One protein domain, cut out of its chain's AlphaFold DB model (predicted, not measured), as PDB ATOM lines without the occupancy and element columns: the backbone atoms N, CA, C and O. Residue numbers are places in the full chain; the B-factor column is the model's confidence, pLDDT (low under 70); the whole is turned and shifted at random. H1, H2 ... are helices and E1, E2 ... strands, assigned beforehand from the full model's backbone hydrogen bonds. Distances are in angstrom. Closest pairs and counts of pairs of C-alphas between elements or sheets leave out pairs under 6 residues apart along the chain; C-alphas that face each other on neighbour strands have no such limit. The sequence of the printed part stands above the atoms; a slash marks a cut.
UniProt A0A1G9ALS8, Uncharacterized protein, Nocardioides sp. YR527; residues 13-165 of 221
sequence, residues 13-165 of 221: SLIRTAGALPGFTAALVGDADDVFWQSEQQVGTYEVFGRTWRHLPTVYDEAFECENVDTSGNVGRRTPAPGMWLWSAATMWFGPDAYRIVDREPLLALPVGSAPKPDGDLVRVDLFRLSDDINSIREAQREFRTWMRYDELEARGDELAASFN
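AT A GLANCE: This is residues 13 to 165 of the 221 residues of an uncharacterized protein of Nocardioides sp. YR527 (UniProt A0A1G9ALS8). A four-stranded antiparallel sheet, with the short helix H1 over one face, makes one end of the body, and a small lobe of the hairpin E2 E3 with H3 makes the other. Between them lies the small hairpin E4 E5, with H7 and H8 packed on it; the longest helix, H6, precedes H7 in the chain. The printed part has 153 residues, with eight named helices and eight named strands in the order H1 E1 H2 H3 E2 E3 E4 E5 E6 H4 H5 E7 E8 H6 H7 H8. The class is mixed, helices and strands; the whole is compact, with a radius of gyration of the C-alphas of 16.5 A and spans of 47 by 40 by 27 A.

HOW THE PARTS SIT: H1, residues 13 to 19, is on the sheet of E1, residues 26 to 29, E6, 91 to 94, E8, 122 to 126, and E7, 117 to 119, in that order. Its height over the sheet is 8.8 A, and it runs along the strands, at 24 degrees to E6 on the local plane. E1 and E6 are antiparallel at 178 degrees, with N 27 and O 93 3.0 A apart. The closest C-alphas of H2, residues 32 to 39, and E4, residues 79 to 81, are those of Ser 39 and Thr 79, 7.9 A apart. Those of H3, residues 43 to 48, and E3, residues 66 to 69, are Val 43 and Asn 68, at 5.8 A. E3 forms a hairpin with E2, residues 58 to 61, with N 59 and O 68 2.8 A apart. E4 forms a hairpin with E5, residues 84 to 86, with N 79 and O 86 3.0 A apart. N 92 of E6 and O 125 of E8 are 2.9 A apart. H4, residues 96 to 100, and H5, residues 104 to 108, only graze the four-stranded sheet. E6, H4, H5 and E7 form a split strand-helix-strand unit, two strands running the same way with E8 between them; its crossover is right-handed. E7 and E8 are a hairpin, with N 117 and O 124 2.9 A apart. H6, residues 134 to 147, is close but not clearly touching H7, residues 150 to 155, at a steep tilt of 57 degrees; the closest C-alphas, of Arg 145 and Asp 151, are 7.6 A apart. The closest C-alphas of E4 and H7, of Thr 79 and Glu 154, are 6.7 A apart; those of E4 and H8, residues 157 to 164, are Ala 81 and Gly 157, at 6.2 A. Every O i to N i+4 pair is within hydrogen-bond range in H1, H2, H3, H5, H6, H7 and H8; H4 has 0 of 1, and 2 of 2 O i to N i+3 pairs.

IN THESE COORDINATES: H1 begins at C-alpha 13, (-28.427, 36.580, 31.546). From first to last C-alpha, H6 measures 19.8 A, E8 13.2 A, H8 10.7 A and H2 10.5 A. H6 begins at C-alpha 134, (-44.503, 12.483, 29.365), and H8 ends at C-alpha 164, (-45.150, 41.755, 9.441).

THE WHOLE: The two C-alphas farthest apart, of Glu 65 and Gly 120, are 48.5 A apart. The printed part has no cut and no long link. Its mean pLDDT is 92.7, and no printed residue is under 70.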
ATOM      1  N   SER A  13     -28.959  35.241  31.792       84.44
ATOM      2  CA  SER A  13     -28.427  36.580  31.546       84.44
ATOM      3  C   SER A  13     -28.407  36.903  30.052       84.44
ATOM      4  O   SER A  13     -28.831  37.992  29.667       84.44
ATOM      5  N   LEU A  14     -28.056  35.935  29.199       86.38
ATOM      6  CA  LEU A  14     -28.087  36.093  27.746       86.38
ATOM      7  C   LEU A  14     -29.511  36.337  27.244       86.38
ATOM      8  O   LEU A  14     -29.715  37.211  26.404       86.38
ATOM      9  N   ILE A  15     -30.499  35.597  27.761       88.12
ATOM     10  CA  ILE A  15     -31.901  35.791  27.371       88.12
ATOM     11  C   ILE A  15     -32.413  37.157  27.818       88.12
ATOM     12  O   ILE A  15     -33.101  37.811  27.044       88.12
ATOM     13  N   ARG A  16     -32.051  37.631  29.014       85.38
ATOM     14  CA  ARG A  16     -32.420  38.985  29.461       85.38
ATOM     15  C   ARG A  16     -31.764  40.061  28.606       85.38
ATOM     16  O   ARG A  16     -32.436  40.998  28.190       85.38
ATOM     17  N   THR A  17     -30.477  39.912  28.291       86.88
ATOM     18  CA  THR A  17     -29.779  40.831  27.383       86.88
ATOM     19  C   THR A  17     -30.418  40.836  25.996       86.88
ATOM     20  O   THR A  17     -30.639  41.907  25.443       86.88
ATOM     21  N   ALA A  18     -30.761  39.667  25.449       86.69
ATOM     22  CA  ALA A  18     -31.443  39.559  24.163       86.69
ATOM     23  C   ALA A  18     -32.872  40.121  24.214       86.69
ATOM     24  O   ALA A  18     -33.283  40.803  23.284       86.69
ATOM     25  N   GLY A  19     -33.602  39.881  25.307       86.75
ATOM     26  CA  GLY A  19     -34.965  40.359  25.537       86.75
ATOM     27  C   GLY A  19     -35.084  41.879  25.620       86.75
ATOM     28  O   GLY A  19     -36.149  42.420  25.349       86.75
ATOM     29  N   ALA A  20     -33.985  42.568  25.940       82.94
ATOM     30  CA  ALA A  20     -33.901  44.025  25.926       82.94
ATOM     31  C   ALA A  20     -33.611  44.615  24.530       82.94
ATOM     32  O   ALA A  20     -33.620  45.838  24.370       82.94
ATOM     33  N   LEU A  21     -33.312  43.788  23.521       81.56
ATOM     34  CA  LEU A  21     -33.035  44.266  22.167       81.56
ATOM     35  C   LEU A  21     -34.342  44.516  21.395       81.56
ATOM     36  O   LEU A  21     -35.236  43.666  21.418       81.56
ATOM     37  N   PRO A  22     -34.441  45.625  20.633       78.25
ATOM     38  CA  PRO A  22     -35.527  45.814  19.673       78.25
ATOM     39  C   PRO A  22     -35.595  44.637  18.693       78.25
ATOM     40  O   PRO A  22     -34.556  44.189  18.199       78.25
ATOM     41  N   GLY A  23     -36.796  44.138  18.396       81.94
ATOM     42  CA  GLY A  23     -36.967  42.972  17.524       81.94
ATOM     43  C   GLY A  23     -37.027  41.625  18.250       81.94
ATOM     44  O   GLY A  23     -37.210  40.592  17.601       81.94
ATOM     45  N   PHE A  24     -36.829  41.581  19.576       89.38
ATOM     46  CA  PHE A  24     -36.941  40.325  20.314       89.38
ATOM     47  C   PHE A  24     -38.407  39.888  20.425       89.38
ATOM     48  O   PHE A  24     -39.215  40.500  21.125       89.38
ATOM     49  N   THR A  25     -38.732  38.790  19.743       92.81
ATOM     50  CA  THR A  25     -40.052  38.155  19.772       92.81
ATOM     51  C   THR A  25     -40.140  37.166  20.925       92.81
ATOM     52  O   THR A  25     -40.812  37.421  21.919       92.81
ATOM     53  N   ALA A  26     -39.435  36.041  20.825       95.12
ATOM     54  CA  ALA A  26     -39.469  34.996  21.830       95.12
ATOM     55  C   ALA A  26     -38.178  34.169  21.886       95.12
ATOM     56  O   ALA A  26     -37.445  34.035  20.899       95.12
ATOM     57  N   ALA A  27     -37.957  33.546  23.042       94.56
ATOM     58  CA  ALA A  27     -37.012  32.452  23.231       94.56
ATOM     59  C   ALA A  27     -37.735  31.257  23.856       94.56
ATOM     60  O   ALA A  27     -38.602  31.426  24.710       94.56
ATOM     61  N   LEU A  28     -37.386  30.049  23.417       94.50
ATOM     62  CA  LEU A  28     -38.092  28.818  23.767       94.50
ATOM     63  C   LEU A  28     -37.066  27.735  24.099       94.50
ATOM     64  O   LEU A  28     -36.094  27.553  23.365       94.50
ATOM     65  N   VAL A  29     -37.293  27.014  25.192       93.88
ATOM     66  CA  VAL A  29     -36.448  25.915  25.667       93.88
ATOM     67  C   VAL A  29     -37.319  24.691  25.869       93.88
ATOM     68  O   VAL A  29     -38.328  24.743  26.568       93.88
ATOM     69  N   GLY A  30     -36.906  23.577  25.282       94.00
ATOM     70  CA  GLY A  30     -37.588  22.301  25.406       94.00
ATOM     71  C   GLY A  30     -36.740  21.166  24.841       94.00
ATOM     72  O   GLY A  30     -35.609  21.390  24.401       94.00
ATOM     73  N   ASP A  31     -37.292  19.958  24.836       94.88
ATOM     74  CA  ASP A  31     -36.650  18.809  24.204       94.88
ATOM     75  C   ASP A  31     -36.720  18.944  22.674       94.88
ATOM     76  O   ASP A  31     -37.797  18.990  22.076       94.88
ATOM     77  N   ALA A  32     -35.544  19.051  22.053       92.50
ATOM     78  CA  ALA A  32     -35.403  19.243  20.618       92.50
ATOM     79  C   ALA A  32     -35.762  17.991  19.797       92.50
ATOM     80  O   ALA A  32     -36.216  18.152  18.665       92.50
ATOM     81  N   ASP A  33     -35.553  16.778  20.326       95.50
ATOM     82  CA  ASP A  33     -35.965  15.542  19.643       95.50
ATOM     83  C   ASP A  33     -37.482  15.389  19.746       95.50
ATOM     84  O   ASP A  33     -38.151  15.165  18.739       95.50
ATOM     85  N   ASP A  34     -38.043  15.614  20.936       96.12
ATOM     86  CA  ASP A  34     -39.489  15.522  21.144       96.12
ATOM     87  C   ASP A  34     -40.259  16.476  20.222       96.12
ATOM     88  O   ASP A  34     -41.140  16.059  19.471       96.12
ATOM     89  N   VAL A  35     -39.882  17.759  20.213       96.75
ATOM     90  CA  VAL A  35     -40.545  18.755  19.363       96.75
ATOM     91  C   VAL A  35     -40.339  18.473  17.878       96.75
ATOM     92  O   VAL A  35     -41.229  18.760  17.075       96.75
ATOM     93  N   PHE A  36     -39.188  17.914  17.490       96.69
ATOM     94  CA  PHE A  36     -38.938  17.509  16.113       96.69
ATOM     95  C   PHE A  36     -39.954  16.449  15.688       96.69
ATOM     96  O   PHE A  36     -40.690  16.677  14.735       96.69
ATOM     97  N   TRP A  37     -40.103  15.371  16.459       97.44
ATOM     98  CA  TRP A  37     -41.045  14.295  16.131       97.44
ATOM     99  C   TRP A  37     -42.514  14.667  16.314       97.44
ATOM    100  O   TRP A  37     -43.368  14.101  15.640       97.44
ATOM    101  N   GLN A  38     -42.831  15.621  17.189       97.56
ATOM    102  CA  GLN A  38     -44.177  16.191  17.273       97.56
ATOM    103  C   GLN A  38     -44.518  17.056  16.045       97.56
ATOM    104  O   GLN A  38     -45.699  17.233  15.754       97.56
ATOM    105  N   SER A  39     -43.515  17.597  15.341       97.81
ATOM    106  CA  SER A  39     -43.702  18.529  14.214       97.81
ATOM    107  C   SER A  39     -43.422  17.920  12.837       97.81
ATOM    108  O   SER A  39     -43.777  18.545  11.843       97.81
ATOM    109  N   GLU A  40     -42.765  16.763  12.756       97.62
ATOM    110  CA  GLU A  40     -42.369  16.142  11.488       97.62
ATOM    111  C   GLU A  40     -43.587  15.622  10.720       97.62
ATOM    112  O   GLU A  40     -44.366  14.820  11.229       97.62
ATOM    113  N   GLN A  41     -43.729  16.081   9.481       97.12
ATOM    114  CA  GLN A  41     -44.836  15.731   8.594       97.12
ATOM    115  C   GLN A  41     -44.375  14.813   7.459       97.12
ATOM    116  O   GLN A  41     -45.177  14.087   6.885       97.12
ATOM    117  N   GLN A  42     -43.084  14.793   7.132       96.62
ATOM    118  CA  GLN A  42     -42.580  14.058   5.983       96.62
ATOM    119  C   GLN A  42     -42.362  12.588   6.324       96.62
ATOM    120  O   GLN A  42     -41.478  12.225   7.106       96.62
ATOM    121  N   VAL A  43     -43.112  11.716   5.650       96.62
ATOM    122  CA  VAL A  43     -42.965  10.255   5.730       96.62
ATOM    123  C   VAL A  43     -41.516   9.806   5.490       96.62
ATOM    124  O   VAL A  43     -40.988   8.990   6.247       96.62
ATOM    125  N   GLY A  44     -40.840  10.389   4.494       95.25
ATOM    126  CA  GLY A  44     -39.450  10.058   4.174       95.25
ATOM    127  C   GLY A  44     -38.484  10.297   5.341       95.25
ATOM    128  O   GLY A  44     -37.544   9.526   5.527       95.25
ATOM    129  N   THR A  45     -38.740  11.300   6.189       96.50
ATOM    130  CA  THR A  45     -37.917  11.540   7.380       96.50
ATOM    131  C   THR A  45     -38.055  10.406   8.393       96.50
ATOM    132  O   THR A  45     -37.051   9.932   8.925       96.50
ATOM    133  N   TYR A  46     -39.266   9.894   8.628       97.44
ATOM    134  CA  TYR A  46     -39.457   8.731   9.500       97.44
ATOM    135  C   TYR A  46     -38.676   7.514   8.988       97.44
ATOM    136  O   TYR A  46     -38.003   6.842   9.772       97.44
ATOM    137  N   GLU A  47     -38.700   7.266   7.677       96.25
ATOM    138  CA  GLU A  47     -37.998   6.144   7.046       96.25
ATOM    139  C   GLU A  47     -36.475   6.256   7.174       96.25
ATOM    140  O   GLU A  47     -35.822   5.294   7.582       96.25
ATOM    141  N   VAL A  48     -35.912   7.441   6.910       97.62
ATOM    142  CA  VAL A  48     -34.470   7.713   7.047       97.62
ATOM    143  C   VAL A  48     -33.978   7.468   8.476       97.62
ATOM    144  O   VAL A  48     -32.879   6.951   8.672       97.62
ATOM    145  N   PHE A  49     -34.791   7.796   9.480       97.31
ATOM    146  CA  PHE A  49     -34.466   7.590  10.895       97.31
ATOM    147  C   PHE A  49     -34.932   6.231  11.447       97.31
ATOM    148  O   PHE A  49     -34.805   5.982  12.648       97.31
ATOM    149  N   GLY A  50     -35.473   5.343  10.605       97.25
ATOM    150  CA  GLY A  50     -35.927   4.009  11.007       97.25
ATOM    151  C   GLY A  50     -37.118   4.006  11.974       97.25
ATOM    152  O   GLY A  50     -37.296   3.042  12.721       97.25
ATOM    153  N   ARG A  51     -37.929   5.071  11.995       96.94
ATOM    154  CA  ARG A  51     -39.153   5.163  12.803       96.94
ATOM    155  C   ARG A  51     -40.370   4.731  11.987       96.94
ATOM    156  O   ARG A  51     -40.482   5.012  10.799       96.94
ATOM    157  N   THR A  52     -41.313   4.050  12.633       95.50
ATOM    158  CA  THR A  52     -42.581   3.682  11.988       95.50
ATOM    159  C   THR A  52     -43.550   4.859  12.006       95.50
ATOM    160  O   THR A  52     -43.758   5.467  13.051       95.50
ATOM    161  N   TRP A  53     -44.161   5.162  10.863       96.19
ATOM    162  CA  TRP A  53     -45.176   6.213  10.712       96.19
ATOM    163  C   TRP A  53     -46.563   5.649  10.379       96.19
ATOM    164  O   TRP A  53     -47.560   6.331  10.550       96.19
ATOM    165  N   ARG A  54     -46.661   4.375   9.970       95.88
ATOM    166  CA  ARG A  54     -47.894   3.748   9.438       95.88
ATOM    167  C   ARG A  54     -49.085   3.701  10.403       95.88
ATOM    168  O   ARG A  54     -50.182   3.338   9.999       95.88
ATOM    169  N   HIS A  55     -48.846   3.963  11.682       95.50
ATOM    170  CA  HIS A  55     -49.867   4.002  12.727       95.50
ATOM    171  C   HIS A  55     -50.344   5.430  13.029       95.50
ATOM    172  O   HIS A  55     -51.271   5.604  13.815       95.50
ATOM    173  N   LEU A  56     -49.677   6.436  12.457       96.94
ATOM    174  CA  LEU A  56     -49.999   7.843  12.622       96.94
ATOM    175  C   LEU A  56     -51.069   8.245  11.599       96.94
ATOM    176  O   LEU A  56     -51.113   7.669  10.508       96.94
ATOM    177  N   PRO A  57     -51.928   9.220  11.936       97.56
ATOM    178  CA  PRO A  57     -52.837   9.803  10.961       97.56
ATOM    179  C   PRO A  57     -52.041  10.455   9.824       97.56
ATOM    180  O   PRO A  57     -50.951  10.991  10.039       97.56
ATOM    181  N   THR A  58     -52.591  10.406   8.614       97.75
ATOM    182  CA  THR A  58     -51.992  11.011   7.423       97.75
ATOM    183  C   THR A  58     -52.967  11.948   6.729       97.75
ATOM    184  O   THR A  58     -54.187  11.799   6.821       97.75
ATOM    185  N   VAL A  59     -52.403  12.912   6.014       97.06
ATOM    186  CA  VAL A  59     -53.092  13.825   5.107       97.06
ATOM    187  C   VAL A  59     -52.382  13.782   3.757       97.06
ATOM    188  O   VAL A  59     -51.158  13.663   3.694       97.06
ATOM    189  N   TYR A  60     -53.149  13.837   2.671       96.56
ATOM    190  CA  TYR A  60     -52.579  13.919   1.332       96.56
ATOM    191  C   TYR A  60     -52.287  15.379   0.983       96.56
ATOM    192  O   TYR A  60     -53.168  16.231   1.099       96.56
ATOM    193  N   ASP A  61     -51.058  15.657   0.565       88.06
ATOM    194  CA  ASP A  61     -50.635  16.967   0.091       88.06
ATOM    195  C   ASP A  61     -50.741  17.012  -1.434       88.06
ATOM    196  O   ASP A  61     -49.936  16.414  -2.150       88.06
ATOM    197  N   GLU A  62     -51.757  17.716  -1.937       91.88
ATOM    198  CA  GLU A  62     -52.000  17.842  -3.376       91.88
ATOM    199  C   GLU A  62     -50.882  18.598  -4.104       91.88
ATOM    200  O   GLU A  62     -50.642  18.336  -5.280       91.88
ATOM    201  N   ALA A  63     -50.178  19.518  -3.435       85.12
ATOM    202  CA  ALA A  63     -49.145  20.329  -4.077       85.12
ATOM    203  C   ALA A  63     -47.877  19.518  -4.374       85.12
ATOM    204  O   ALA A  63     -47.183  19.790  -5.356       85.12
ATOM    205  N   PHE A  64     -47.580  18.526  -3.532       85.50
ATOM    206  CA  PHE A  64     -46.413  17.648  -3.669       85.50
ATOM    207  C   PHE A  64     -46.771  16.208  -4.060       85.50
ATOM    208  O   PHE A  64     -45.878  15.369  -4.180       85.50
ATOM    209  N   GLU A  65     -48.060  15.934  -4.272       93.00
ATOM    210  CA  GLU A  65     -48.625  14.630  -4.628       93.00
ATOM    211  C   GLU A  65     -48.186  13.485  -3.691       93.00
ATOM    212  O   GLU A  65     -47.974  12.349  -4.129       93.00
ATOM    213  N   CYS A  66     -48.051  13.754  -2.387       92.44
ATOM    214  CA  CYS A  66     -47.511  12.802  -1.414       92.44
ATOM    215  C   CYS A  66     -48.349  12.681  -0.129       92.44
ATOM    216  O   CYS A  66     -49.130  13.563   0.224       92.44
ATOM    217  N   GLU A  67     -48.193  11.561   0.584       95.50
ATOM    218  CA  GLU A  67     -48.741  11.400   1.934       95.50
ATOM    219  C   GLU A  67     -47.811  12.048   2.962       95.50
ATOM    220  O   GLU A  67     -46.624  11.723   3.036       95.50
ATOM    221  N   ASN A  68     -48.382  12.908   3.800       96.75
ATOM    222  CA  ASN A  68     -47.726  13.491   4.958       96.75
ATOM    223  C   ASN A  68     -48.393  12.995   6.244       96.75
ATOM    224  O   ASN A  68     -49.588  12.705   6.284       96.75
ATOM    225  N   VAL A  69     -47.618  12.900   7.319       97.81
ATOM    226  CA  VAL A  69     -48.125  12.672   8.673       97.81
ATOM    227  C   VAL A  69     -48.902  13.908   9.114       97.81
ATOM    228  O   VAL A  69     -48.387  15.027   9.079       97.81
ATOM    229  N   ASP A  70     -50.139  13.705   9.560       97.50
ATOM    230  CA  ASP A  70     -50.949  14.766  10.145       97.50
ATOM    231  C   ASP A  70     -50.498  15.015  11.587       97.50
ATOM    232  O   ASP A  70     -50.729  14.214  12.498       97.50
ATOM    233  N   THR A  71     -49.837  16.149  11.800       97.19
ATOM    234  CA  THR A  71     -49.374  16.569  13.121       97.19
ATOM    235  C   THR A  71     -50.362  17.483  13.834       97.19
ATOM    236  O   THR A  71     -50.084  17.870  14.962       97.19
ATOM    237  N   SER A  72     -51.521  17.822  13.262       95.56
ATOM    238  CA  SER A  72     -52.446  18.820  13.826       95.56
ATOM    239  C   SER A  72     -52.856  18.527  15.278       95.56
ATOM    240  O   SER A  72     -52.904  19.449  16.095       95.56
ATOM    241  N   GLY A  73     -53.037  17.247  15.627       95.88
ATOM    242  CA  GLY A  73     -53.363  16.775  16.981       95.88
ATOM    243  C   GLY A  73     -52.192  16.722  17.977       95.88
ATOM    244  O   GLY A  73     -52.404  16.455  19.163       95.88
ATOM    245  N   ASN A  74     -50.957  16.975  17.536       97.69
ATOM    246  CA  ASN A  74     -49.765  16.927  18.381       97.69
ATOM    247  C   ASN A  74     -49.620  18.218  19.194       97.69
ATOM    248  O   ASN A  74     -49.180  19.254  18.697       97.69
ATOM    249  N   VAL A  75     -49.939  18.156  20.487       97.38
ATOM    250  CA  VAL A  75     -49.911  19.323  21.391       97.38
ATOM    251  C   VAL A  75     -48.511  19.913  21.601       97.38
ATOM    252  O   VAL A  75     -48.391  21.082  21.962       97.38
ATOM    253  N   GLY A  76     -47.456  19.128  21.354       96.88
ATOM    254  CA  GLY A  76     -46.064  19.555  21.474       96.88
ATOM    255  C   GLY A  76     -45.444  20.104  20.187       96.88
ATOM    256  O   GLY A  76     -44.259  20.437  20.204       96.88
ATOM    257  N   ARG A  77     -46.188  20.182  19.074       97.69
ATOM    258  CA  ARG A  77     -45.648  20.617  17.775       97.69
ATOM    259  C   ARG A  77     -45.306  22.103  17.742       97.69
ATOM    260  O   ARG A  77     -45.896  22.912  18.460       97.69
ATOM    261  N   ARG A  78     -44.389  22.461  16.846       96.44
ATOM    262  CA  ARG A  78     -44.117  23.844  16.452       96.44
ATOM    263  C   ARG A  78     -44.999  24.223  15.278       96.44
ATOM    264  O   ARG A  78     -44.988  23.539  14.260       96.44
ATOM    265  N   THR A  79     -45.669  25.359  15.401       95.19
ATOM    266  CA  THR A  79     -46.329  26.018  14.273       95.19
ATOM    267  C   THR A  79     -45.552  27.283  13.908       95.19
ATOM    268  O   THR A  79     -45.221  28.057  14.815       95.19
ATOM    269  N   PRO A  80     -45.220  27.515  12.624       92.69
ATOM    270  CA  PRO A  80     -44.583  28.760  12.219       92.69
ATOM    271  C   PRO A  80     -45.531  29.940  12.441       92.69
ATOM    272  O   PRO A  80     -46.685  29.908  12.031       92.69
ATOM    273  N   ALA A  81     -45.020  30.999  13.063       92.38
ATOM    274  CA  ALA A  81     -45.650  32.310  13.104       92.38
ATOM    275  C   ALA A  81     -44.605  33.381  12.738       92.38
ATOM    276  O   ALA A  81     -43.395  33.126  12.803       92.38
ATOM    277  N   PRO A  82     -45.018  34.588  12.330       87.44
ATOM    278  CA  PRO A  82     -44.066  35.622  11.942       87.44
ATOM    279  C   PRO A  82     -43.053  35.946  13.053       87.44
ATOM    280  O   PRO A  82     -43.383  36.439  14.123       87.44
ATOM    281  N   GLY A  83     -41.779  35.637  12.815       86.06
ATOM    282  CA  GLY A  83     -40.704  35.922  13.768       86.06
ATOM    283  C   GLY A  83     -40.614  34.996  14.992       86.06
ATOM    284  O   GLY A  83     -39.707  35.201  15.802       86.06
ATOM    285  N   MET A  84     -41.464  33.971  15.140       93.75
ATOM    286  CA  MET A  84     -41.376  32.990  16.236       93.75
ATOM    287  C   MET A  84     -42.023  31.635  15.900       93.75
ATOM    288  O   MET A  84     -42.755  31.499  14.929       93.75
ATOM    289  N   TRP A  85     -41.784  30.623  16.735       95.38
ATOM    290  CA  TRP A  85     -42.582  29.393  16.719       95.38
ATOM    291  C   TRP A  85     -43.661  29.470  17.793       95.38
ATOM    292  O   TRP A  85     -43.354  29.772  18.948       95.38
ATOM    293  N   LEU A  86     -44.900  29.124  17.447       96.62
ATOM    294  CA  LEU A  86     -45.909  28.786  18.445       96.62
ATOM    295  C   LEU A  86     -45.585  27.381  18.957       96.62
ATOM    296  O   LEU A  86     -45.757  26.390  18.246       96.62
ATOM    297  N   TRP A  87     -45.040  27.307  20.167       97.69
ATOM    298  CA  TRP A  87     -44.638  26.058  20.806       97.69
ATOM    299  C   TRP A  87     -44.900  26.124  22.305       97.69
ATOM    300  O   TRP A  87     -44.445  27.056  22.966       97.69
ATOM    301  N   SER A  88     -45.601  25.127  22.841       97.19
ATOM    302  CA  SER A  88     -45.749  24.912  24.282       97.19
ATOM    303  C   SER A  88     -44.456  24.301  24.850       97.19
ATOM    304  O   SER A  88     -44.370  23.095  25.101       97.19
ATOM    305  N   ALA A  89     -43.403  25.112  24.957       97.00
ATOM    306  CA  ALA A  89     -42.083  24.672  25.407       97.00
ATOM    307  C   ALA A  89     -41.999  24.583  26.944       97.00
ATOM    308  O   ALA A  89     -42.855  25.109  27.650       97.00
ATOM    309  N   ALA A  90     -40.944  23.952  27.471       96.19
ATOM    310  CA  ALA A  90     -40.724  23.817  28.915       96.19
ATOM    311  C   ALA A  90     -40.524  25.185  29.587       96.19
ATOM    312  O   ALA A  90     -41.143  25.486  30.607       96.19
ATOM    313  N   THR A  91     -39.701  26.038  28.974       95.31
ATOM    314  CA  THR A  91     -39.524  27.433  29.387       95.31
ATOM    315  C   THR A  91     -39.607  28.348  28.179       95.31
ATOM    316  O   THR A  91     -39.049  28.058  27.120       95.31
ATOM    317  N   MET A  92     -40.309  29.462  28.343       95.50
ATOM    318  CA  MET A  92     -40.580  30.421  27.284       95.50
ATOM    319  C   MET A  92     -40.364  31.841  27.797       95.50
ATOM    320  O   MET A  92     -40.688  32.154  28.943       95.50
ATOM    321  N   TRP A  93     -39.847  32.707  26.935       95.19
ATOM    322  CA  TRP A  93     -39.754  34.143  27.155       95.19
ATOM    323  C   TRP A  93     -40.411  34.854  25.986       95.19
ATOM    324  O   TRP A  93     -40.078  34.558  24.840       95.19
ATOM    325  N   PHE A  94     -41.298  35.797  26.279       95.12
ATOM    326  CA  PHE A  94     -42.024  36.596  25.298       95.12
ATOM    327  C   PHE A  94     -41.640  38.059  25.474       95.12
ATOM    328  O   PHE A  94     -41.802  38.612  26.561       95.12
ATOM    329  N   GLY A  95     -41.071  38.652  24.431       93.31
ATOM    330  CA  GLY A  95     -40.752  40.072  24.382       93.31
ATOM    331  C   GLY A  95     -41.875  40.913  23.790       93.31
ATOM    332  O   GLY A  95     -42.901  40.370  23.371       93.31
ATOM    333  N   PRO A  96     -41.656  42.235  23.693       89.06
ATOM    334  CA  PRO A  96     -42.634  43.176  23.154       89.06
ATOM    335  C   PRO A  96     -43.206  42.759  21.793       89.06
ATOM    336  O   PRO A  96     -44.416  42.818  21.584       89.06
ATOM    337  N   ASP A  97     -42.354  42.274  20.886       88.44
ATOM    338  CA  ASP A  97     -42.771  41.964  19.515       88.44
ATOM    339  C   ASP A  97     -43.581  40.668  19.412       88.44
ATOM    340  O   ASP A  97     -44.344  40.504  18.457       88.44
ATOM    341  N   ALA A  98     -43.480  39.759  20.393       93.31
ATOM    342  CA  ALA A  98     -44.367  38.597  20.447       93.31
ATOM    343  C   ALA A  98     -45.828  39.007  20.662       93.31
ATOM    344  O   ALA A  98     -46.720  38.302  20.190       93.31
ATOM    345  N   TYR A  99     -46.091  40.159  21.292       91.88
ATOM    346  CA  TYR A  99     -47.460  40.604  21.570       91.88
ATOM    347  C   TYR A  99     -48.229  41.098  20.338       91.88
ATOM    348  O   TYR A  99     -49.407  41.427  20.418       91.88
ATOM    349  N   ARG A 100     -47.576  41.113  19.170       89.44
ATOM    350  CA  ARG A 100     -48.242  41.261  17.867       89.44
ATOM    351  C   ARG A 100     -48.941  39.975  17.417       89.44
ATOM    352  O   ARG A 100     -49.728  40.015  16.477       89.44
ATOM    353  N   ILE A 101     -48.601  38.845  18.038       93.75
ATOM    354  CA  ILE A 101     -49.087  37.507  17.691       93.75
ATOM    355  C   ILE A 101     -49.883  36.903  18.846       93.75
ATOM    356  O   ILE A 101     -50.957  36.360  18.616       93.75
ATOM    357  N   VAL A 102     -49.355  36.973  20.071       94.75
ATOM    358  CA  VAL A 102     -49.994  36.407  21.267       94.75
ATOM    359  C   VAL A 102     -50.467  37.506  22.209       94.75
ATOM    360  O   VAL A 102     -49.763  38.484  22.432       94.75
ATOM    361  N   ASP A 103     -51.626  37.328  22.831       92.56
ATOM    362  CA  ASP A 103     -52.127  38.306  23.794       92.56
ATOM    363  C   ASP A 103     -51.334  38.229  25.112       92.56
ATOM    364  O   ASP A 103     -51.117  37.151  25.680       92.56
ATOM    365  N   ARG A 104     -50.916  39.387  25.635       93.19
ATOM    366  CA  ARG A 104     -50.122  39.463  26.869       93.19
ATOM    367  C   ARG A 104     -50.951  39.128  28.107       93.19
ATOM    368  O   ARG A 104     -50.447  38.505  29.037       93.19
ATOM    369  N   GLU A 105     -52.211  39.542  28.143       92.62
ATOM    370  CA  GLU A 105     -53.096  39.361  29.292       92.62
ATOM    371  C   GLU A 105     -53.391  37.876  29.567       92.62
ATOM    372  O   GLU A 105     -53.173  37.452  30.705       92.62
ATOM    373  N   PRO A 106     -53.782  37.043  28.576       93.06
ATOM    374  CA  PRO A 106     -53.872  35.597  28.760       93.06
ATOM    375  C   PRO A 106     -52.549  34.975  29.198       93.06
ATOM    376  O   PRO A 106     -52.552  34.118  30.079       93.06
ATOM    377  N   LEU A 107     -51.420  35.437  28.652       92.88
ATOM    378  CA  LEU A 107     -50.105  34.933  29.037       92.88
ATOM    379  C   LEU A 107     -49.806  35.184  30.523       92.88
ATOM    380  O   LEU A 107     -49.252  34.311  31.180       92.88
ATOM    381  N   LEU A 108     -50.186  36.347  31.061       92.50
ATOM    382  CA  LEU A 108     -50.030  36.693  32.480       92.50
ATOM    383  C   LEU A 108     -51.032  35.983  33.400       92.50
ATOM    384  O   LEU A 108     -50.757  35.821  34.588       92.50
ATOM    385  N   ALA A 109     -52.177  35.567  32.861       93.25
ATOM    386  CA  ALA A 109     -53.244  34.876  33.578       93.25
ATOM    387  C   ALA A 109     -53.191  33.344  33.419       93.25
ATOM    388  O   ALA A 109     -54.192  32.669  33.655       93.25
ATOM    389  N   LEU A 110     -52.048  32.801  32.989       90.88
ATOM    390  CA  LEU A 110     -51.899  31.388  32.662       90.88
ATOM    391  C   LEU A 110     -52.275  30.480  33.858       90.88
ATOM    392  O   LEU A 110     -51.717  30.653  34.944       90.88
ATOM    393  N   PRO A 111     -53.177  29.495  33.674       88.12
ATOM    394  CA  PRO A 111     -53.636  28.624  34.758       88.12
ATOM    395  C   PRO A 111     -52.675  27.463  35.059       88.12
ATOM    396  O   PRO A 111     -52.857  26.765  36.055       88.12
ATOM    397  N   VAL A 112     -51.669  27.251  34.206       85.62
ATOM    398  CA  VAL A 112     -50.731  26.123  34.259       85.62
ATOM    399  C   VAL A 112     -49.284  26.558  34.378       85.62
ATOM    400  O   VAL A 112     -48.903  27.653  33.970       85.62
ATOM    401  N   GLY A 113     -48.459  25.650  34.896       86.44
ATOM    402  CA  GLY A 113     -47.046  25.899  35.136       86.44
ATOM    403  C   GLY A 113     -46.816  26.832  36.321       86.44
ATOM    404  O   GLY A 113     -47.640  26.970  37.226       86.44
ATOM    405  N   SER A 114     -45.644  27.456  36.344       81.81
ATOM    406  CA  SER A 114     -45.349  28.500  37.324       81.81
ATOM    407  C   SER A 114     -45.995  29.813  36.904       81.81
ATOM    408  O   SER A 114     -46.003  30.145  35.719       81.81
ATOM    409  N   ALA A 115     -46.442  30.593  37.894       78.38
ATOM    410  CA  ALA A 115     -46.947  31.940  37.665       78.38
ATOM    411  C   ALA A 115     -45.973  32.734  36.766       78.38
ATOM    412  O   ALA A 115     -44.769  32.766  37.070       78.38
ATOM    413  N   PRO A 116     -46.466  33.353  35.678       82.31
ATOM    414  CA  PRO A 116     -45.641  34.142  34.777       82.31
ATOM    415  C   PRO A 116     -44.861  35.210  35.543       82.31
ATOM    416  O   PRO A 116     -45.405  35.899  36.407       82.31
ATOM    417  N   LYS A 117     -43.571  35.349  35.237       80.88
ATOM    418  CA  LYS A 117     -42.691  36.331  35.884       80.88
ATOM    419  C   LYS A 117     -42.471  37.498  34.922       80.88
ATOM    420  O   LYS A 117     -41.685  37.336  33.984       80.88
ATOM    421  N   PRO A 118     -43.154  38.641  35.109       81.75
ATOM    422  CA  PRO A 118     -42.847  39.841  34.349       81.75
ATOM    423  C   PRO A 118     -41.477  40.390  34.771       81.75
ATOM    424  O   PRO A 118     -41.178  40.494  35.962       81.75
ATOM    425  N   ASP A 119     -40.659  40.748  33.789       80.56
ATOM    426  CA  ASP A 119     -39.376  41.433  33.946       80.56
ATOM    427  C   ASP A 119     -39.314  42.587  32.939       80.56
ATOM    428  O   ASP A 119     -38.882  42.425  31.798       80.56
ATOM    429  N   GLY A 120     -39.867  43.738  33.329       84.25
ATOM    430  CA  GLY A 120     -40.180  44.810  32.384       84.25
ATOM    431  C   GLY A 120     -41.217  44.347  31.356       84.25
ATOM    432  O   GLY A 120     -42.295  43.868  31.726       84.25
ATOM    433  N   ASP A 121     -40.879  44.462  30.072       85.25
ATOM    434  CA  ASP A 121     -41.748  44.042  28.965       85.25
ATOM    435  C   ASP A 121     -41.604  42.552  28.604       85.25
ATOM    436  O   ASP A 121     -42.402  42.009  27.834       85.25
ATOM    437  N   LEU A 122     -40.616  41.873  29.192       91.31
ATOM    438  CA  LEU A 122     -40.406  40.442  29.026       91.31
ATOM    439  C   LEU A 122     -41.343  39.668  29.958       91.31
ATOM    440  O   LEU A 122     -41.425  39.952  31.154       91.31
ATOM    441  N   VAL A 123     -42.010  38.641  29.441       93.31
ATOM    442  CA  VAL A 123     -42.759  37.681  30.260       93.31
ATOM    443  C   VAL A 123     -42.105  36.315  30.147       93.31
ATOM    444  O   VAL A 123     -41.989  35.762  29.054       93.31
ATOM    445  N   ARG A 124     -41.681  35.763  31.287       94.19
ATOM    446  CA  ARG A 124     -41.185  34.387  31.381       94.19
ATOM    447  C   ARG A 124     -42.286  33.450  31.861       94.19
ATOM    448  O   ARG A 124     -42.926  33.726  32.877       94.19
ATOM    449  N   VAL A 125     -42.406  32.305  31.199       94.69
ATOM    450  CA  VAL A 125     -43.268  31.188  31.587       94.69
ATOM    451  C   VAL A 125     -42.410  29.938  31.771       94.69
ATOM    452  O   VAL A 125     -41.697  29.536  30.854       94.69
ATOM    453  N   ASP A 126     -42.484  29.324  32.952       95.25
ATOM    454  CA  ASP A 126     -41.933  27.992  33.222       95.25
ATOM    455  C   ASP A 126     -43.115  27.000  33.233       95.25
ATOM    456  O   ASP A 126     -43.828  26.907  34.235       95.25
ATOM    457  N   LEU A 127     -43.370  26.318  32.112       96.69
ATOM    458  CA  LEU A 127     -44.583  25.516  31.899       96.69
ATOM    459  C   LEU A 127     -44.486  24.119  32.531       96.69
ATOM    460  O   LEU A 127     -45.406  23.692  33.221       96.69
ATOM    461  N   PHE A 128     -43.369  23.426  32.314       96.31
ATOM    462  CA  PHE A 128     -43.065  22.103  32.876       96.31
ATOM    463  C   PHE A 128     -41.545  21.904  32.960       96.31
ATOM    464  O   PHE A 128     -40.771  22.688  32.404       96.31
ATOM    465  N   ARG A 129     -41.085  20.851  33.643       95.12
ATOM    466  CA  ARG A 129     -39.669  20.451  33.647       95.12
ATOM    467  C   ARG A 129     -39.447  19.329  32.644       95.12
ATOM    468  O   ARG A 129     -40.262  18.428  32.512       95.12
ATOM    469  N   LEU A 130     -38.278  19.318  32.009       92.19
ATOM    470  CA  LEU A 130     -37.891  18.238  31.087       92.19
ATOM    471  C   LEU A 130     -37.792  16.857  31.757       92.19
ATOM    472  O   LEU A 130     -37.749  15.848  31.068       92.19
ATOM    473  N   SER A 131     -37.720  16.814  33.090       94.25
ATOM    474  CA  SER A 131     -37.704  15.582  33.883       94.25
ATOM    475  C   SER A 131     -39.093  15.068  34.266       94.25
ATOM    476  O   SER A 131     -39.175  14.016  34.897       94.25
ATOM    477  N   ASP A 132     -40.149  15.835  33.997       95.12
ATOM    478  CA  ASP A 132     -41.513  15.423  34.317       95.12
ATOM    479  C   ASP A 132     -41.925  14.251  33.411       95.12
ATOM    480  O   ASP A 132     -41.340  14.018  32.350       95.12
ATOM    481  N   ASP A 133     -42.912  13.466  33.838       96.94
ATOM    482  CA  ASP A 133     -43.385  12.358  33.017       96.94
ATOM    483  C   ASP A 133     -44.082  12.868  31.746       96.94
ATOM    484  O   ASP A 133     -44.681  13.946  31.711       96.94
ATOM    485  N   ILE A 134     -44.026  12.064  30.684       95.94
ATOM    486  CA  ILE A 134     -44.503  12.483  29.365       95.94
ATOM    487  C   ILE A 134     -45.999  12.820  29.343       95.94
ATOM    488  O   ILE A 134     -46.411  13.682  28.570       95.94
ATOM    489  N   ASN A 135     -46.822  12.189  30.187       97.31
ATOM    490  CA  ASN A 135     -48.256  12.469  30.209       97.31
ATOM    491  C   ASN A 135     -48.524  13.844  30.826       97.31
ATOM    492  O   ASN A 135     -49.254  14.630  30.222       97.31
ATOM    493  N   SER A 136     -47.867  14.161  31.944       96.56
ATOM    494  CA  SER A 136     -47.915  15.492  32.562       96.56
ATOM    495  C   SER A 136     -47.402  16.581  31.615       96.56
ATOM    496  O   SER A 136     -48.019  17.639  31.492       96.56
ATOM    497  N   ILE A 137     -46.321  16.311  30.868       97.06
ATOM    498  CA  ILE A 137     -45.818  17.232  29.834       97.06
ATOM    499  C   ILE A 137     -46.894  17.485  28.770       97.06
ATOM    500  O   ILE A 137     -47.182  18.634  28.445       97.06
ATOM    501  N   ARG A 138     -47.521  16.432  28.229       97.88
ATOM    502  CA  ARG A 138     -48.556  16.568  27.191       97.88
ATOM    503  C   ARG A 138     -49.809  17.276  27.693       97.88
ATOM    504  O   ARG A 138     -50.425  18.012  26.927       97.88
ATOM    505  N   GLU A 139     -50.189  17.072  28.949       97.75
ATOM    506  CA  GLU A 139     -51.295  17.792  29.581       97.75
ATOM    507  C   GLU A 139     -50.993  19.290  29.685       97.75
ATOM    508  O   GLU A 139     -51.741  20.091  29.124       97.75
ATOM    509  N   ALA A 140     -49.837  19.664  30.243       97.38
ATOM    510  CA  ALA A 140     -49.414  21.061  30.323       97.38
ATOM    511  C   ALA A 140     -49.310  21.721  28.935       97.38
ATOM    512  O   ALA A 140     -49.743  22.859  28.741       97.38
ATOM    513  N   GLN A 141     -48.782  20.997  27.942       97.75
ATOM    514  CA  GLN A 141     -48.706  21.474  26.560       97.75
ATOM    515  C   GLN A 141     -50.081  21.726  25.948       97.75
ATOM    516  O   GLN A 141     -50.263  22.750  25.286       97.75
ATOM    517  N   ARG A 142     -51.031  20.809  26.172       98.12
ATOM    518  CA  ARG A 142     -52.416  20.931  25.708       98.12
ATOM    519  C   ARG A 142     -53.082  22.145  26.333       98.12
ATOM    520  O   ARG A 142     -53.612  22.973  25.604       98.12
ATOM    521  N   GLU A 143     -53.016  22.267  27.656       97.62
ATOM    522  CA  GLU A 143     -53.643  23.370  28.381       97.62
ATOM    523  C   GLU A 143     -53.087  24.723  27.945       97.62
ATOM    524  O   GLU A 143     -53.861  25.622  27.624       97.62
ATOM    525  N   PHE A 144     -51.762  24.850  27.825       97.56
ATOM    526  CA  PHE A 144     -51.139  26.074  27.326       97.56
ATOM    527  C   PHE A 144     -51.569  26.394  25.889       97.56
ATOM    528  O   PHE A 144     -51.958  27.526  25.598       97.56
ATOM    529  N   ARG A 145     -51.543  25.396  24.993       97.25
ATOM    530  CA  ARG A 145     -51.917  25.559  23.579       97.25
ATOM    531  C   ARG A 145     -53.369  26.020  23.437       97.25
ATOM    532  O   ARG A 145     -53.645  26.929  22.655       97.25
ATOM    533  N   THR A 146     -54.276  25.417  24.205       97.19
ATOM    534  CA  THR A 146     -55.697  25.777  24.238       97.19
ATOM    535  C   THR A 146     -55.907  27.164  24.838       97.19
ATOM    536  O   THR A 146     -56.604  27.978  24.239       97.19
ATOM    537  N   TRP A 147     -55.278  27.463  25.978       97.25
ATOM    538  CA  TRP A 147     -55.407  28.754  26.658       97.25
ATOM    539  C   TRP A 147     -54.939  29.922  25.786       97.25
ATOM    540  O   TRP A 147     -55.627  30.932  25.670       97.25
ATOM    541  N   MET A 148     -53.798  29.749  25.117       96.81
ATOM    542  CA  MET A 148     -53.234  30.743  24.201       96.81
ATOM    543  C   MET A 148     -53.838  30.686  22.792       96.81
ATOM    544  O   MET A 148     -53.426  31.457  21.927       96.81
ATOM    545  N   ARG A 149     -54.802  29.785  22.547       97.00
ATOM    546  CA  ARG A 149     -55.538  29.643  21.278       97.00
ATOM    547  C   ARG A 149     -54.616  29.486  20.063       97.00
ATOM    548  O   ARG A 149     -54.860  30.053  19.001       97.00
ATOM    549  N   TYR A 150     -53.546  28.703  20.200       96.69
ATOM    550  CA  TYR A 150     -52.523  28.566  19.154       96.69
ATOM    551  C   TYR A 150     -53.062  28.023  17.827       96.69
ATOM    552  O   TYR A 150     -52.562  28.423  16.782       96.69
ATOM    553  N   ASP A 151     -54.084  27.167  17.847       95.69
ATOM    554  CA  ASP A 151     -54.712  26.672  16.613       95.69
ATOM    555  C   ASP A 151     -55.417  27.798  15.836       95.69
ATOM    556  O   ASP A 151     -55.423  27.810  14.609       95.69
ATOM    557  N   GLU A 152     -55.967  28.793  16.536       96.06
ATOM    558  CA  GLU A 152     -56.580  29.958  15.896       96.06
ATOM    559  C   GLU A 152     -55.528  30.927  15.351       96.06
ATOM    560  O   GLU A 152     -55.712  31.511  14.284       96.06
ATOM    561  N   LEU A 153     -54.408  31.082  16.064       95.44
ATOM    562  CA  LEU A 153     -53.268  31.870  15.588       95.44
ATOM    563  C   LEU A 153     -52.641  31.244  14.339       95.44
ATOM    564  O   LEU A 153     -52.297  31.960  13.403       95.44
ATOM    565  N   GLU A 154     -52.541  29.917  14.300       94.44
ATOM    566  CA  GLU A 154     -52.099  29.162  13.127       94.44
ATOM    567  C   GLU A 154     -53.000  29.394  11.916       94.44
ATOM    568  O   GLU A 154     -52.507  29.717  10.838       94.44
ATOM    569  N   ALA A 155     -54.320  29.305  12.104       94.31
ATOM    570  CA  ALA A 155     -55.289  29.550  11.037       94.31
ATOM    571  C   ALA A 155     -55.227  30.988  10.485       94.31
ATOM    572  O   ALA A 155     -55.632  31.235   9.350       94.31
ATOM    573  N   ARG A 156     -54.703  31.936  11.270       93.19
ATOM    574  CA  ARG A 156     -54.483  33.338  10.883       93.19
ATOM    575  C   ARG A 156     -53.056  33.614  10.401       93.19
ATOM    576  O   ARG A 156     -52.685  34.776  10.259       93.19
ATOM    577  N   GLY A 157     -52.252  32.580  10.146       89.19
ATOM    578  CA  GLY A 157     -50.835  32.711   9.796       89.19
ATOM    579  C   GLY A 157     -50.562  33.704   8.661       89.19
ATOM    580  O   GLY A 157     -49.687  34.556   8.806       89.19
ATOM    581  N   ASP A 158     -51.354  33.667   7.586       86.56
ATOM    582  CA  ASP A 158     -51.204  34.576   6.439       86.56
ATOM    583  C   ASP A 158     -51.551  36.034   6.779       86.56
ATOM    584  O   ASP A 158     -50.841  36.959   6.381       86.56
ATOM    585  N   GLU A 159     -52.616  36.250   7.557       87.75
ATOM    586  CA  GLU A 159     -53.016  37.574   8.055       87.75
ATOM    587  C   GLU A 159     -51.913  38.164   8.943       87.75
ATOM    588  O   GLU A 159     -51.481  39.308   8.761       87.75
ATOM    589  N   LEU A 160     -51.402  37.351   9.873       86.75
ATOM    590  CA  LEU A 160     -50.298  37.725  10.746       86.75
ATOM    591  C   LEU A 160     -49.045  38.031   9.919       86.75
ATOM    592  O   LEU A 160     -48.418  39.063  10.140       86.75
ATOM    593  N   ALA A 161     -48.694  37.199   8.936       85.00
ATOM    594  CA  ALA A 161     -47.530  37.411   8.074       85.00
ATOM    595  C   ALA A 161     -47.634  38.708   7.261       85.00
ATOM    596  O   ALA A 161     -46.662  39.462   7.186       85.00
ATOM    597  N   ALA A 162     -48.814  39.023   6.720       80.81
ATOM    598  CA  ALA A 162     -49.054  40.279   6.019       80.81
ATOM    599  C   ALA A 162     -48.807  41.499   6.924       80.81
ATOM    600  O   ALA A 162     -48.174  42.460   6.489       80.81
ATOM    601  N   SER A 163     -49.207  41.437   8.201       72.62
ATOM    602  CA  SER A 163     -48.933  42.510   9.170       72.62
ATOM    603  C   SER A 163     -47.436  42.703   9.467       72.62
ATOM    604  O   SER A 163     -47.015  43.787   9.871       72.62
ATOM    605  N   PHE A 164     -46.605  41.674   9.269       74.88
ATOM    606  CA  PHE A 164     -45.150  41.755   9.441       74.88
ATOM    607  C   PHE A 164     -44.424  42.300   8.207       74.88
ATOM    608  O   PHE A 164     -43.342  42.870   8.354       74.88
ATOM    609  N   ASN A 165     -45.034  42.201   7.024       77.62
ATOM    610  CA  ASN A 165     -44.541  42.835   5.796       77.62
ATOM    611  C   ASN A 165     -44.724  44.363   5.791       77.62
ATOM    612  O   ASN A 165     -44.245  45.034   4.878       77.62
TER     613      ASN A 165